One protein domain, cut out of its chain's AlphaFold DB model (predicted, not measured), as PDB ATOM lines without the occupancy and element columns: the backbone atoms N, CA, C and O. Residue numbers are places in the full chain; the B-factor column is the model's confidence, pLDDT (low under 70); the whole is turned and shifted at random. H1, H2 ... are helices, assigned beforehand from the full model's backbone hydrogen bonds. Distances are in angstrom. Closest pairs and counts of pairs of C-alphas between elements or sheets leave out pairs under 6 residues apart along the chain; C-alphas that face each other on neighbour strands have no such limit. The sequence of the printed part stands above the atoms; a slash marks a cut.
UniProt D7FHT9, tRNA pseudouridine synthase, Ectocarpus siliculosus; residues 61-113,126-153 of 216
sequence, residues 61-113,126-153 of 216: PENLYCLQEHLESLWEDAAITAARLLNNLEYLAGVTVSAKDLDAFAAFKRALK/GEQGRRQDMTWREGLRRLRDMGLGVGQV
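What this domain is: This is residues 61 to 113 and 126 to 153 of the 216 residues of the protein "tRNA pseudouridine synthase" of Ectocarpus siliculosus (UniProt D7FHT9). One long helix, H1, sticks out with its residues 61 to 88 as a free arm from a small head, where two short helices, H2 and H3, pack on each other at a slant. H1 and H3 meet at their ends and make a corner. Look for 81 printed residues with three named helices, H1, H2 and H3 along the chain, and no named strand: the class is all helix. The whole is extended, with a radius of gyration of the C-alphas of 20.7 A and spans of 68 by 31 by 20 A, the arm making the length.

How they stand to each other: Start with H1, residues 61 to 94, and go to its residues 92 to 94, which alone touch H3, residues 136 to 145. These two touch only at their ends, about perpendicular at 84 degrees; their closest C-alphas, those of Ala 93 and Arg 137, are 4.6 A apart. From H3 move to H2, residues 99 to 111: they touch, with the C-alphas of Leu 102 and Gly 139 closest at 6.9 A. H2 and H3 run the same way at a steep tilt of 45 degrees. H1 and H2 are apart, though a tight link of 4 residues joins them. In that link, residues 96 to 97 pair antiparallel with residues 134 to 135. In H1, H2 and H3 every O i to N i+4 pair is within hydrogen-bond range.

Where its parts are: Find C-alpha 61 at (125.123, 178.419, 90.993); from there H1 runs 49.0 A to C-alpha 94 at (161.323, 188.597, 122.410). H2 measures 18.7 A from C-alpha 99 to C-alpha 111. H3 measures 14.1 A and ends at C-alpha 145, at (174.636, 175.887, 117.142).

The domain as a whole: The C-alphas farthest apart, those of Pro 61 and Gln 128, are 69.8 A apart. Residues 114 to 125, in the link from H2 to H3, are not printed; C-alphas 113 and 126 are 29.8 A apart across this cut. Look for pLDDT under 70 at residues 112 to 113, 126 to 132 and 149 to 153; the mean of the printed part is 85.4.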
ATOM      1  N   PRO A  61     124.646 177.239  90.271       97.81
ATOM      2  CA  PRO A  61     125.123 178.419  90.993       97.81
ATOM      3  C   PRO A  61     124.947 178.315  92.512       97.81
ATOM      4  O   PRO A  61     125.841 178.711  93.247       97.81
ATOM      5  N   GLU A  62     123.840 177.725  92.977       97.56
ATOM      6  CA  GLU A  62     123.561 177.499  94.402       97.56
ATOM      7  C   GLU A  62     124.640 176.636  95.070       97.56
ATOM      8  O   GLU A  62     125.239 177.053  96.058       97.56
ATOM      9  N   ASN A  63     124.968 175.477  94.487       96.69
ATOM     10  CA  ASN A  63     125.984 174.584  95.049       96.69
ATOM     11  C   ASN A  63     127.377 175.221  95.044       96.69
ATOM     12  O   ASN A  63     128.138 175.037  95.993       96.69
ATOM     13  N   LEU A  64     127.722 175.959  93.983       97.19
ATOM     14  CA  LEU A  64     129.000 176.668  93.908       97.19
ATOM     15  C   LEU A  64     129.092 177.762  94.973       97.19
ATOM     16  O   LEU A  64     130.121 177.872  95.634       97.19
ATOM     17  N   TYR A  65     128.017 178.527  95.160       98.00
ATOM     18  CA  TYR A  65     127.950 179.593  96.152       98.00
ATOM     19  C   TYR A  65     128.060 179.041  97.579       98.00
ATOM     20  O   TYR A  65     128.940 179.466  98.323       98.00
ATOM     21  N   CYS A  66     127.264 178.025  97.939       97.88
ATOM     22  CA  CYS A  66     127.336 177.409  99.267       97.88
ATOM     23  C   CYS A  66     128.705 176.774  99.549       97.88
ATOM     24  O   CYS A  66     129.210 176.860 100.668       97.88
ATOM     25  N   LEU A  67     129.324 176.138  98.546       97.12
ATOM     26  CA  LEU A  67     130.673 175.595  98.694       97.12
ATOM     27  C   LEU A  67     131.702 176.710  98.900       97.12
ATOM     28  O   LEU A  67     132.587 176.564  99.741       97.12
ATOM     29  N   GLN A  68     131.593 177.805  98.148       97.88
ATOM     30  CA  GLN A  68     132.493 178.941  98.288       97.88
ATOM     31  C   GLN A  68     132.376 179.582  99.673       97.88
ATOM     32  O   GLN A  68     133.396 179.691 100.349       97.88
ATOM     33  N   GLU A  69     131.164 179.901 100.138       98.25
ATOM     34  CA  GLU A  69     130.944 180.436 101.489       98.25
ATOM     35  C   GLU A  69     131.526 179.512 102.566       98.25
ATOM     36  O   GLU A  69     132.188 179.960 103.503       98.25
ATOM     37  N   HIS A  70     131.323 178.198 102.426       97.88
ATOM     38  CA  HIS A  70     131.849 177.236 103.387       97.88
ATOM     39  C   HIS A  70     133.385 177.207 103.409       97.88
ATOM     40  O   HIS A  70     133.988 177.198 104.483       97.88
ATOM     41  N   LEU A  71     134.031 177.196 102.238       97.88
ATOM     42  CA  LEU A  71     135.492 177.202 102.142       97.88
ATOM     43  C   LEU A  71     136.099 178.517 102.640       97.88
ATOM     44  O   LEU A  71     137.138 178.482 103.298       97.88
ATOM     45  N   GLU A  72     135.457 179.650 102.355       98.19
ATOM     46  CA  GLU A  72     135.862 180.964 102.861       98.19
ATOM     47  C   GLU A  72     135.782 181.000 104.392       98.19
ATOM     48  O   GLU A  72     136.777 181.326 105.036       98.19
ATOM     49  N   SER A  73     134.682 180.528 104.985       98.12
ATOM     50  CA  SER A  73     134.542 180.423 106.444       98.12
ATOM     51  C   SER A  73     135.626 179.540 107.082       98.12
ATOM     52  O   SER A  73     136.260 179.944 108.060       98.12
ATOM     53  N   LEU A  74     135.908 178.361 106.511       97.94
ATOM     54  CA  LEU A  74     136.990 177.494 107.000       97.94
ATOM     55  C   LEU A  74     138.365 178.166 106.891       97.94
ATOM     56  O   LEU A  74     139.221 177.989 107.764       97.94
ATOM     57  N   TRP A  75     138.600 178.912 105.811       97.94
ATOM     58  CA  TRP A  75     139.847 179.638 105.612       97.94
ATOM     59  C   TRP A  75     140.006 180.778 106.619       97.94
ATOM     60  O   TRP A  75     141.090 180.922 107.185       97.94
ATOM     61  N   GLU A  76     138.950 181.543 106.891       98.06
ATOM     62  CA  GLU A  76     138.953 182.627 107.878       98.06
ATOM     63  C   GLU A  76     139.312 182.108 109.276       98.06
ATOM     64  O   GLU A  76     140.231 182.627 109.921       98.06
ATOM     65  N   ASP A  77     138.672 181.021 109.714       97.81
ATOM     66  CA  ASP A  77     138.948 180.380 111.003       97.81
ATOM     67  C   ASP A  77     140.402 179.893 111.105       97.81
ATOM     68  O   ASP A  77     141.098 180.111 112.113       97.81
ATOM     69  N   ALA A  78     140.893 179.252 110.041       96.62
ATOM     70  CA  ALA A  78     142.271 178.785 109.962       96.62
ATOM     71  C   ALA A  78     143.267 179.955 109.968       96.62
ATOM     72  O   ALA A  78     144.284 179.892 110.666       96.62
ATOM     73  N   ALA A  79     142.974 181.038 109.245       97.81
ATOM     74  CA  ALA A  79     143.817 182.225 109.151       97.81
ATOM     75  C   ALA A  79     143.920 182.954 110.496       97.81
ATOM     76  O   ALA A  79     145.024 183.289 110.931       97.81
ATOM     77  N   ILE A  80     142.801 183.129 111.206       97.81
ATOM     78  CA  ILE A  80     142.780 183.720 112.550       97.81
ATOM     79  C   ILE A  80     143.593 182.861 113.521       97.81
ATOM     80  O   ILE A  80     144.401 183.380 114.297       97.81
ATOM     81  N   THR A  81     143.410 181.540 113.475       97.44
ATOM     82  CA  THR A  81     144.165 180.607 114.319       97.44
ATOM     83  C   THR A  81     145.663 180.696 114.032       97.44
ATOM     84  O   THR A  81     146.463 180.836 114.960       97.44
ATOM     85  N   ALA A  82     146.057 180.695 112.757       96.94
ATOM     86  CA  ALA A  82     147.446 180.845 112.343       96.94
ATOM     87  C   ALA A  82     148.041 182.184 112.807       96.94
ATOM     88  O   ALA A  82     149.127 182.197 113.386       96.94
ATOM     89  N   ALA A  83     147.318 183.295 112.641       97.56
ATOM     90  CA  ALA A  83     147.754 184.618 113.083       97.56
ATOM     91  C   ALA A  83     147.969 184.679 114.604       97.56
ATOM     92  O   ALA A  83     148.994 185.183 115.065       97.56
ATOM     93  N   ARG A  84     147.056 184.097 115.398       97.50
ATOM     94  CA  ARG A  84     147.212 183.987 116.861       97.50
ATOM     95  C   ARG A  84     148.474 183.211 117.230       97.50
ATOM     96  O   ARG A  84     149.223 183.642 118.105       97.50
ATOM     97  N   LEU A  85     148.724 182.071 116.583       96.62
ATOM     98  CA  LEU A  85     149.920 181.262 116.836       96.62
ATOM     99  C   LEU A  85     151.202 182.011 116.454       96.62
ATOM    100  O   LEU A  85     152.152 182.018 117.235       96.62
ATOM    101  N   LEU A  86     151.217 182.683 115.301       95.31
ATOM    102  CA  LEU A  86     152.358 183.481 114.849       95.31
ATOM    103  C   LEU A  86     152.664 184.630 115.815       95.31
ATOM    104  O   LEU A  86     153.809 184.758 116.240       95.31
ATOM    105  N   ASN A  87     151.650 185.379 116.253       96.88
ATOM    106  CA  ASN A  87     151.820 186.444 117.241       96.88
ATOM    107  C   ASN A  87     152.404 185.918 118.564       96.88
ATOM    108  O   ASN A  87     153.320 186.512 119.131       96.88
ATOM    109  N   ASN A  88     151.926 184.765 119.048       96.25
ATOM    110  CA  ASN A  88     152.489 184.135 120.244       96.25
ATOM    111  C   ASN A  88     153.956 183.722 120.044       96.25
ATOM    112  O   ASN A  88     154.776 183.914 120.941       96.25
ATOM    113  N   LEU A  89     154.317 183.183 118.875       92.81
ATOM    114  CA  LEU A  89     155.705 182.830 118.560       92.81
ATOM    115  C   LEU A  89     156.612 184.065 118.474       92.81
ATOM    116  O   LEU A  89     157.752 184.018 118.938       92.81
ATOM    117  N   GLU A  90     156.119 185.168 117.913       93.38
ATOM    118  CA  GLU A  90     156.838 186.442 117.857       93.38
ATOM    119  C   GLU A  90     157.049 187.041 119.247       93.38
ATOM    120  O   GLU A  90     158.170 187.446 119.567       93.38
ATOM    121  N   TYR A  91     156.015 187.016 120.093       95.06
ATOM    122  CA  TYR A  91     156.120 187.423 121.491       95.06
ATOM    123  C   TYR A  91     157.171 186.586 122.228       95.06
ATOM    124  O   TYR A  91     158.102 187.136 122.820       95.06
ATOM    125  N   LEU A  92     157.084 185.253 122.124       93.25
ATOM    126  CA  LEU A  92     158.050 184.341 122.737       93.25
ATOM    127  C   LEU A  92     159.474 184.620 122.265       93.25
ATOM    128  O   LEU A  92     160.390 184.557 123.075       93.25
ATOM    129  N   ALA A  93     159.682 184.951 120.990       90.69
ATOM    130  CA  ALA A  93     161.005 185.264 120.460       90.69
ATOM    131  C   ALA A  93     161.658 186.490 121.135       90.69
ATOM    132  O   ALA A  93     162.889 186.570 121.166       90.69
ATOM    133  N   GLY A  94     160.859 187.419 121.672       91.06
ATOM    134  CA  GLY A  94     161.323 188.597 122.410       91.06
ATOM    135  C   GLY A  94     161.550 188.376 123.909       91.06
ATOM    136  O   GLY A  94     162.245 189.178 124.527       91.06
ATOM    137  N   VAL A  95     161.013 187.300 124.498       92.62
ATOM    138  CA  VAL A  95     161.178 186.998 125.932       92.62
ATOM    139  C   VAL A  95     162.655 186.820 126.268       92.62
ATOM    140  O   VAL A  95     163.381 186.139 125.552       92.62
ATOM    141  N   THR A  96     163.123 187.412 127.360       92.06
ATOM    142  CA  THR A  96     164.526 187.316 127.780       92.06
ATOM    143  C   THR A  96     164.789 186.094 128.650       92.06
ATOM    144  O   THR A  96     163.980 185.764 129.519       92.06
ATOM    145  N   VAL A  97     165.958 185.478 128.483       89.56
ATOM    146  CA  VAL A  97     166.414 184.332 129.283       89.56
ATOM    147  C   VAL A  97     167.859 184.521 129.752       89.56
ATOM    148  O   VAL A  97     168.651 185.218 129.117       89.56
ATOM    149  N   SER A  98     168.205 183.897 130.880       90.50
ATOM    150  CA  SER A  98     169.576 183.860 131.402       90.50
ATOM    151  C   SER A  98     170.434 182.880 130.601       90.50
ATOM    152  O   SER A  98     169.980 181.789 130.243       90.50
ATOM    153  N   ALA A  99     171.702 183.231 130.367       86.50
ATOM    154  CA  ALA A  99     172.654 182.333 129.719       86.50
ATOM    155  C   ALA A  99     172.839 181.020 130.503       86.50
ATOM    156  O   ALA A  99     172.942 179.954 129.897       86.50
ATOM    157  N   LYS A 100     172.833 181.095 131.841       87.19
ATOM    158  CA  LYS A 100     173.020 179.934 132.726       87.19
ATOM    159  C   LYS A 100     171.859 178.947 132.622       87.19
ATOM    160  O   LYS A 100     172.092 177.747 132.501       87.19
ATOM    161  N   ASP A 101     170.630 179.458 132.607       87.25
ATOM    162  CA  ASP A 101     169.419 178.634 132.501       87.25
ATOM    163  C   ASP A 101     169.367 177.926 131.142       87.25
ATOM    164  O   ASP A 101     168.989 176.758 131.052       87.25
ATOM    165  N   LEU A 102     169.802 178.612 130.078       87.81
ATOM    166  CA  LEU A 102     169.885 178.039 128.737       87.81
ATOM    167  C   LEU A 102     170.905 176.893 128.666       87.81
ATOM    168  O   LEU A 102     170.625 175.855 128.063       87.81
ATOM    169  N   ASP A 103     172.074 177.068 129.284       87.69
ATOM    170  CA  ASP A 103     173.118 176.042 129.343       87.69
ATOM    171  C   ASP A 103     172.671 174.832 130.187       87.69
ATOM    172  O   ASP A 103     172.870 173.685 129.774       87.69
ATOM    173  N   ALA A 104     171.984 175.066 131.313       87.44
ATOM    174  CA  ALA A 104     171.380 174.015 132.134       87.44
ATOM    175  C   ALA A 104     170.307 173.229 131.358       87.44
ATOM    176  O   ALA A 104     170.332 171.995 131.324       87.44
ATOM    177  N   PHE A 105     169.417 173.931 130.652       86.56
ATOM    178  CA  PHE A 105     168.425 173.315 129.773       86.56
ATOM    179  C   PHE A 105     169.076 172.496 128.648       86.56
ATOM    180  O   PHE A 105     168.634 171.387 128.340       86.56
ATOM    181  N   ALA A 106     170.149 173.002 128.035       86.00
ATOM    182  CA  ALA A 106     170.877 172.285 126.995       86.00
ATOM    183  C   ALA A 106     171.507 170.985 127.522       86.00
ATOM    184  O   ALA A 106     171.456 169.956 126.842       86.00
ATOM    185  N   ALA A 107     172.084 171.011 128.727       85.69
ATOM    186  CA  ALA A 107     172.613 169.823 129.394       85.69
ATOM    187  C   ALA A 107     171.503 168.797 129.675       85.69
ATOM    188  O   ALA A 107     171.639 167.629 129.299       85.69
ATOM    189  N   PHE A 108     170.369 169.247 130.219       83.75
ATOM    190  CA  PHE A 108     169.183 168.418 130.447       83.75
ATOM    191  C   PHE A 108     168.670 167.765 129.152       83.75
ATOM    192  O   PHE A 108     168.498 166.548 129.082       83.75
ATOM    193  N   LYS A 109     168.516 168.545 128.074       79.25
ATOM    194  CA  LYS A 109     168.045 168.043 126.773       79.25
ATOM    195  C   LYS A 109     169.002 167.018 126.150       79.25
ATOM    196  O   LYS A 109     168.553 166.123 125.435       79.25
ATOM    197  N   ARG A 110     170.313 167.118 126.407       81.25
ATOM    198  CA  ARG A 110     171.294 166.097 125.988       81.25
ATOM    199  C   ARG A 110     171.190 164.820 126.815       81.25
ATOM    200  O   ARG A 110     171.287 163.742 126.236       81.25
ATOM    201  N   ALA A 111     170.959 164.934 128.122       78.44
ATOM    202  CA  ALA A 111     170.752 163.786 129.006       78.44
ATOM    203  C   ALA A 111     169.470 163.002 128.655       78.44
ATOM    204  O   ALA A 111     169.442 161.779 128.755       78.44
ATOM    205  N   LEU A 112     168.442 163.690 128.149       68.25
ATOM    206  CA  LEU A 112     167.155 163.116 127.735       68.25
ATOM    207  C   LEU A 112     167.175 162.258 126.461       68.25
ATOM    208  O   LEU A 112     166.146 161.682 126.115       68.25
ATOM    209  N   LYS A 113     168.300 162.122 125.746       58.34
ATOM    210  CA  LYS A 113     168.369 161.379 124.467       58.34
ATOM    211  C   LYS A 113     168.128 159.851 124.591       58.34
ATOM    212  O   LYS A 113     168.439 159.123 123.653       58.34
ATOM    213  N   GLY A 126     167.610 182.228 143.760       44.03
ATOM    214  CA  GLY A 126     167.227 183.335 144.635       44.03
ATOM    215  C   GLY A 126     167.795 184.684 144.188       44.03
ATOM    216  O   GLY A 126     168.838 184.729 143.540       44.03
ATOM    217  N   GLU A 127     167.072 185.751 144.546       46.69
ATOM    218  CA  GLU A 127     167.066 187.154 144.073       46.69
ATOM    219  C   GLU A 127     168.413 187.907 143.925       46.69
ATOM    220  O   GLU A 127     168.540 189.088 144.245       46.69
ATOM    221  N   GLN A 128     169.445 187.290 143.369       45.53
ATOM    222  CA  GLN A 128     170.696 187.938 143.007       45.53
ATOM    223  C   GLN A 128     170.636 188.315 141.532       45.53
ATOM    224  O   GLN A 128     171.095 187.582 140.662       45.53
ATOM    225  N   GLY A 129     170.010 189.471 141.281       47.72
ATOM    226  CA  GLY A 129     170.089 190.251 140.044       47.72
ATOM    227  C   GLY A 129     170.015 189.413 138.773       47.72
ATOM    228  O   GLY A 129     171.047 189.102 138.181       47.72
ATOM    229  N   ARG A 130     168.793 189.072 138.344       53.00
ATOM    230  CA  ARG A 130     168.498 188.348 137.098       53.00
ATOM    231  C   ARG A 130     169.117 189.099 135.911       53.00
ATOM    232  O   ARG A 130     168.497 189.982 135.325       53.00
ATOM    233  N   ARG A 131     170.368 188.783 135.579       56.69
ATOM    234  CA  ARG A 131     171.045 189.286 134.387       56.69
ATOM    235  C   ARG A 131     170.357 188.623 133.197       56.69
ATOM    236  O   ARG A 131     170.531 187.440 132.916       56.69
ATOM    237  N   GLN A 132     169.412 189.356 132.622       63.91
ATOM    238  CA  GLN A 132     168.704 188.970 131.411       63.91
ATOM    239  C   GLN A 132     169.666 189.214 130.253       63.91
ATOM    240  O   GLN A 132     169.795 190.332 129.764       63.91
ATOM    241  N   ASP A 133     170.420 188.177 129.902       75.19
ATOM    242  CA  ASP A 133     171.591 188.325 129.037       75.19
ATOM    243  C   ASP A 133     171.237 188.316 127.543       75.19
ATOM    244  O   ASP A 133     172.008 188.831 126.736       75.19
ATOM    245  N   MET A 134     170.108 187.708 127.152       87.31
ATOM    246  CA  MET A 134     169.722 187.578 125.742       87.31
ATOM    247  C   MET A 134     168.225 187.338 125.529       87.31
ATOM    248  O   MET A 134     167.513 186.849 126.411       87.31
ATOM    249  N   THR A 135     167.758 187.628 124.317       93.44
ATOM    250  CA  THR A 135     166.405 187.285 123.854       93.44
ATOM    251  C   THR A 135     166.274 185.785 123.584       93.44
ATOM    252  O   THR A 135     167.241 185.096 123.252       93.44
ATOM    253  N   TRP A 136     165.057 185.251 123.644       92.31
ATOM    254  CA  TRP A 136     164.792 183.850 123.333       92.31
ATOM    255  C   TRP A 136     165.138 183.520 121.881       92.31
ATOM    256  O   TRP A 136     165.631 182.431 121.596       92.31
ATOM    257  N   ARG A 137     164.981 184.473 120.951       90.69
ATOM    258  CA  ARG A 137     165.453 184.337 119.565       90.69
ATOM    259  C   ARG A 137     166.957 184.055 119.487       90.69
ATOM    260  O   ARG A 137     167.390 183.228 118.683       90.69
ATOM    261  N   GLU A 138     167.761 184.726 120.305       91.12
ATOM    262  CA  GLU A 138     169.204 184.481 120.415       91.12
ATOM    263  C   GLU A 138     169.499 183.157 121.116       91.12
ATOM    264  O   GLU A 138     170.305 182.375 120.610       91.12
ATOM    265  N   GLY A 139     168.774 182.847 122.192       91.00
ATOM    266  CA  GLY A 139     168.859 181.555 122.870       91.00
ATOM    267  C   GLY A 139     168.583 180.375 121.930       91.00
ATOM    268  O   GLY A 139     169.349 179.415 121.894       91.00
ATOM    269  N   LEU A 140     167.555 180.469 121.081       89.56
ATOM    270  CA  LEU A 140     167.232 179.468 120.058       89.56
ATOM    271  C   LEU A 140     168.329 179.314 118.997       89.56
ATOM    272  O   LEU A 140     168.552 178.198 118.519       89.56
ATOM    273  N   ARG A 141     169.013 180.403 118.616       88.25
ATOM    274  CA  ARG A 141     170.188 180.334 117.729       88.25
ATOM    275  C   ARG A 141     171.332 179.594 118.415       88.25
ATOM    276  O   ARG A 141     171.810 178.605 117.869       88.25
ATOM    277  N   ARG A 142     171.658 179.957 119.655       89.31
ATOM    278  CA  ARG A 142     172.701 179.286 120.442       89.31
ATOM    279  C   ARG A 142     172.407 177.797 120.653       89.31
ATOM    280  O   ARG A 142     173.287 176.959 120.468       89.31
ATOM    281  N   LEU A 143     171.157 177.435 120.956       87.38
ATOM    282  CA  LEU A 143     170.731 176.034 121.040       87.38
ATOM    283  C   LEU A 143     170.874 175.303 119.700       87.38
ATOM    284  O   LEU A 143     171.224 174.126 119.681       87.38
ATOM    285  N   ARG A 144     170.620 175.971 118.572       85.06
ATOM    286  CA  ARG A 144     170.817 175.387 117.240       85.06
ATOM    287  C   ARG A 144     172.291 175.113 116.954       85.06
ATOM    288  O   ARG A 144     172.587 174.017 116.483       85.06
ATOM    289  N   ASP A 145     173.179 176.043 117.290       86.06
ATOM    290  CA  ASP A 145     174.636 175.887 117.142       86.06
ATOM    291  C   ASP A 145     175.165 174.745 118.025       86.06
ATOM    292  O   ASP A 145     176.051 173.988 117.644       86.06
ATOM    293  N   MET A 146     174.519 174.535 119.174       83.25
ATOM    294  CA  MET A 146     174.725 173.399 120.075       83.25
ATOM    295  C   MET A 146     174.141 172.059 119.581       83.25
ATOM    296  O   MET A 146     174.256 171.051 120.289       83.25
ATOM    297  N   GLY A 147     173.484 172.034 118.416       79.50
ATOM    298  CA  GLY A 147     172.824 170.854 117.846       79.50
ATOM    299  C   GLY A 147     171.447 170.525 118.448       79.50
ATOM    300  O   GLY A 147     170.899 169.458 118.182       79.50
ATOM    301  N   LEU A 148     170.871 171.427 119.245       77.38
ATOM    302  CA  LEU A 148     169.644 171.256 120.035       77.38
ATOM    303  C   LEU A 148     168.465 172.108 119.533       77.38
ATOM    304  O   LEU A 148     167.632 172.551 120.328       77.38
ATOM    305  N   GLY A 149     168.357 172.320 118.220       67.31
ATOM    306  CA  GLY A 149     167.270 173.103 117.624       67.31
ATOM    307  C   GLY A 149     165.862 172.588 117.969       67.31
ATOM    308  O   GLY A 149     165.663 171.416 118.307       67.31
ATOM    309  N   VAL A 150     164.869 173.476 117.882       66.19
ATOM    310  CA  VAL A 150     163.450 173.087 117.866       66.19
ATOM    311  C   VAL A 150     163.225 172.292 116.582       66.19
ATOM    312  O   VAL A 150     163.610 172.742 115.500       66.19
ATOM    313  N   GLY A 151     162.700 171.073 116.708       57.06
ATOM    314  CA  GLY A 151     162.472 170.199 115.563       57.06
ATOM    315  C   GLY A 151     161.581 170.903 114.544       57.06
ATOM    316  O   GLY A 151     160.499 171.369 114.886       57.06
ATOM    317  N   GLN A 152     162.034 171.004 113.293       54.41
ATOM    318  CA  GLN A 152     161.125 171.363 112.209       54.41
ATOM    319  C   GLN A 152     160.038 170.287 112.114       54.41
ATOM    320  O   GLN A 152     160.322 169.109 112.330       54.41
ATOM    321  N   VAL A 153     158.822 170.677 111.730       50.41
ATOM    322  CA  VAL A 153     157.711 169.751 111.433       50.41
ATOM    323  C   VAL A 153     158.133 168.697 110.392       50.41
ATOM    324  O   VAL A 153     157.703 167.552 110.446       50.41
TER     325      VAL A 153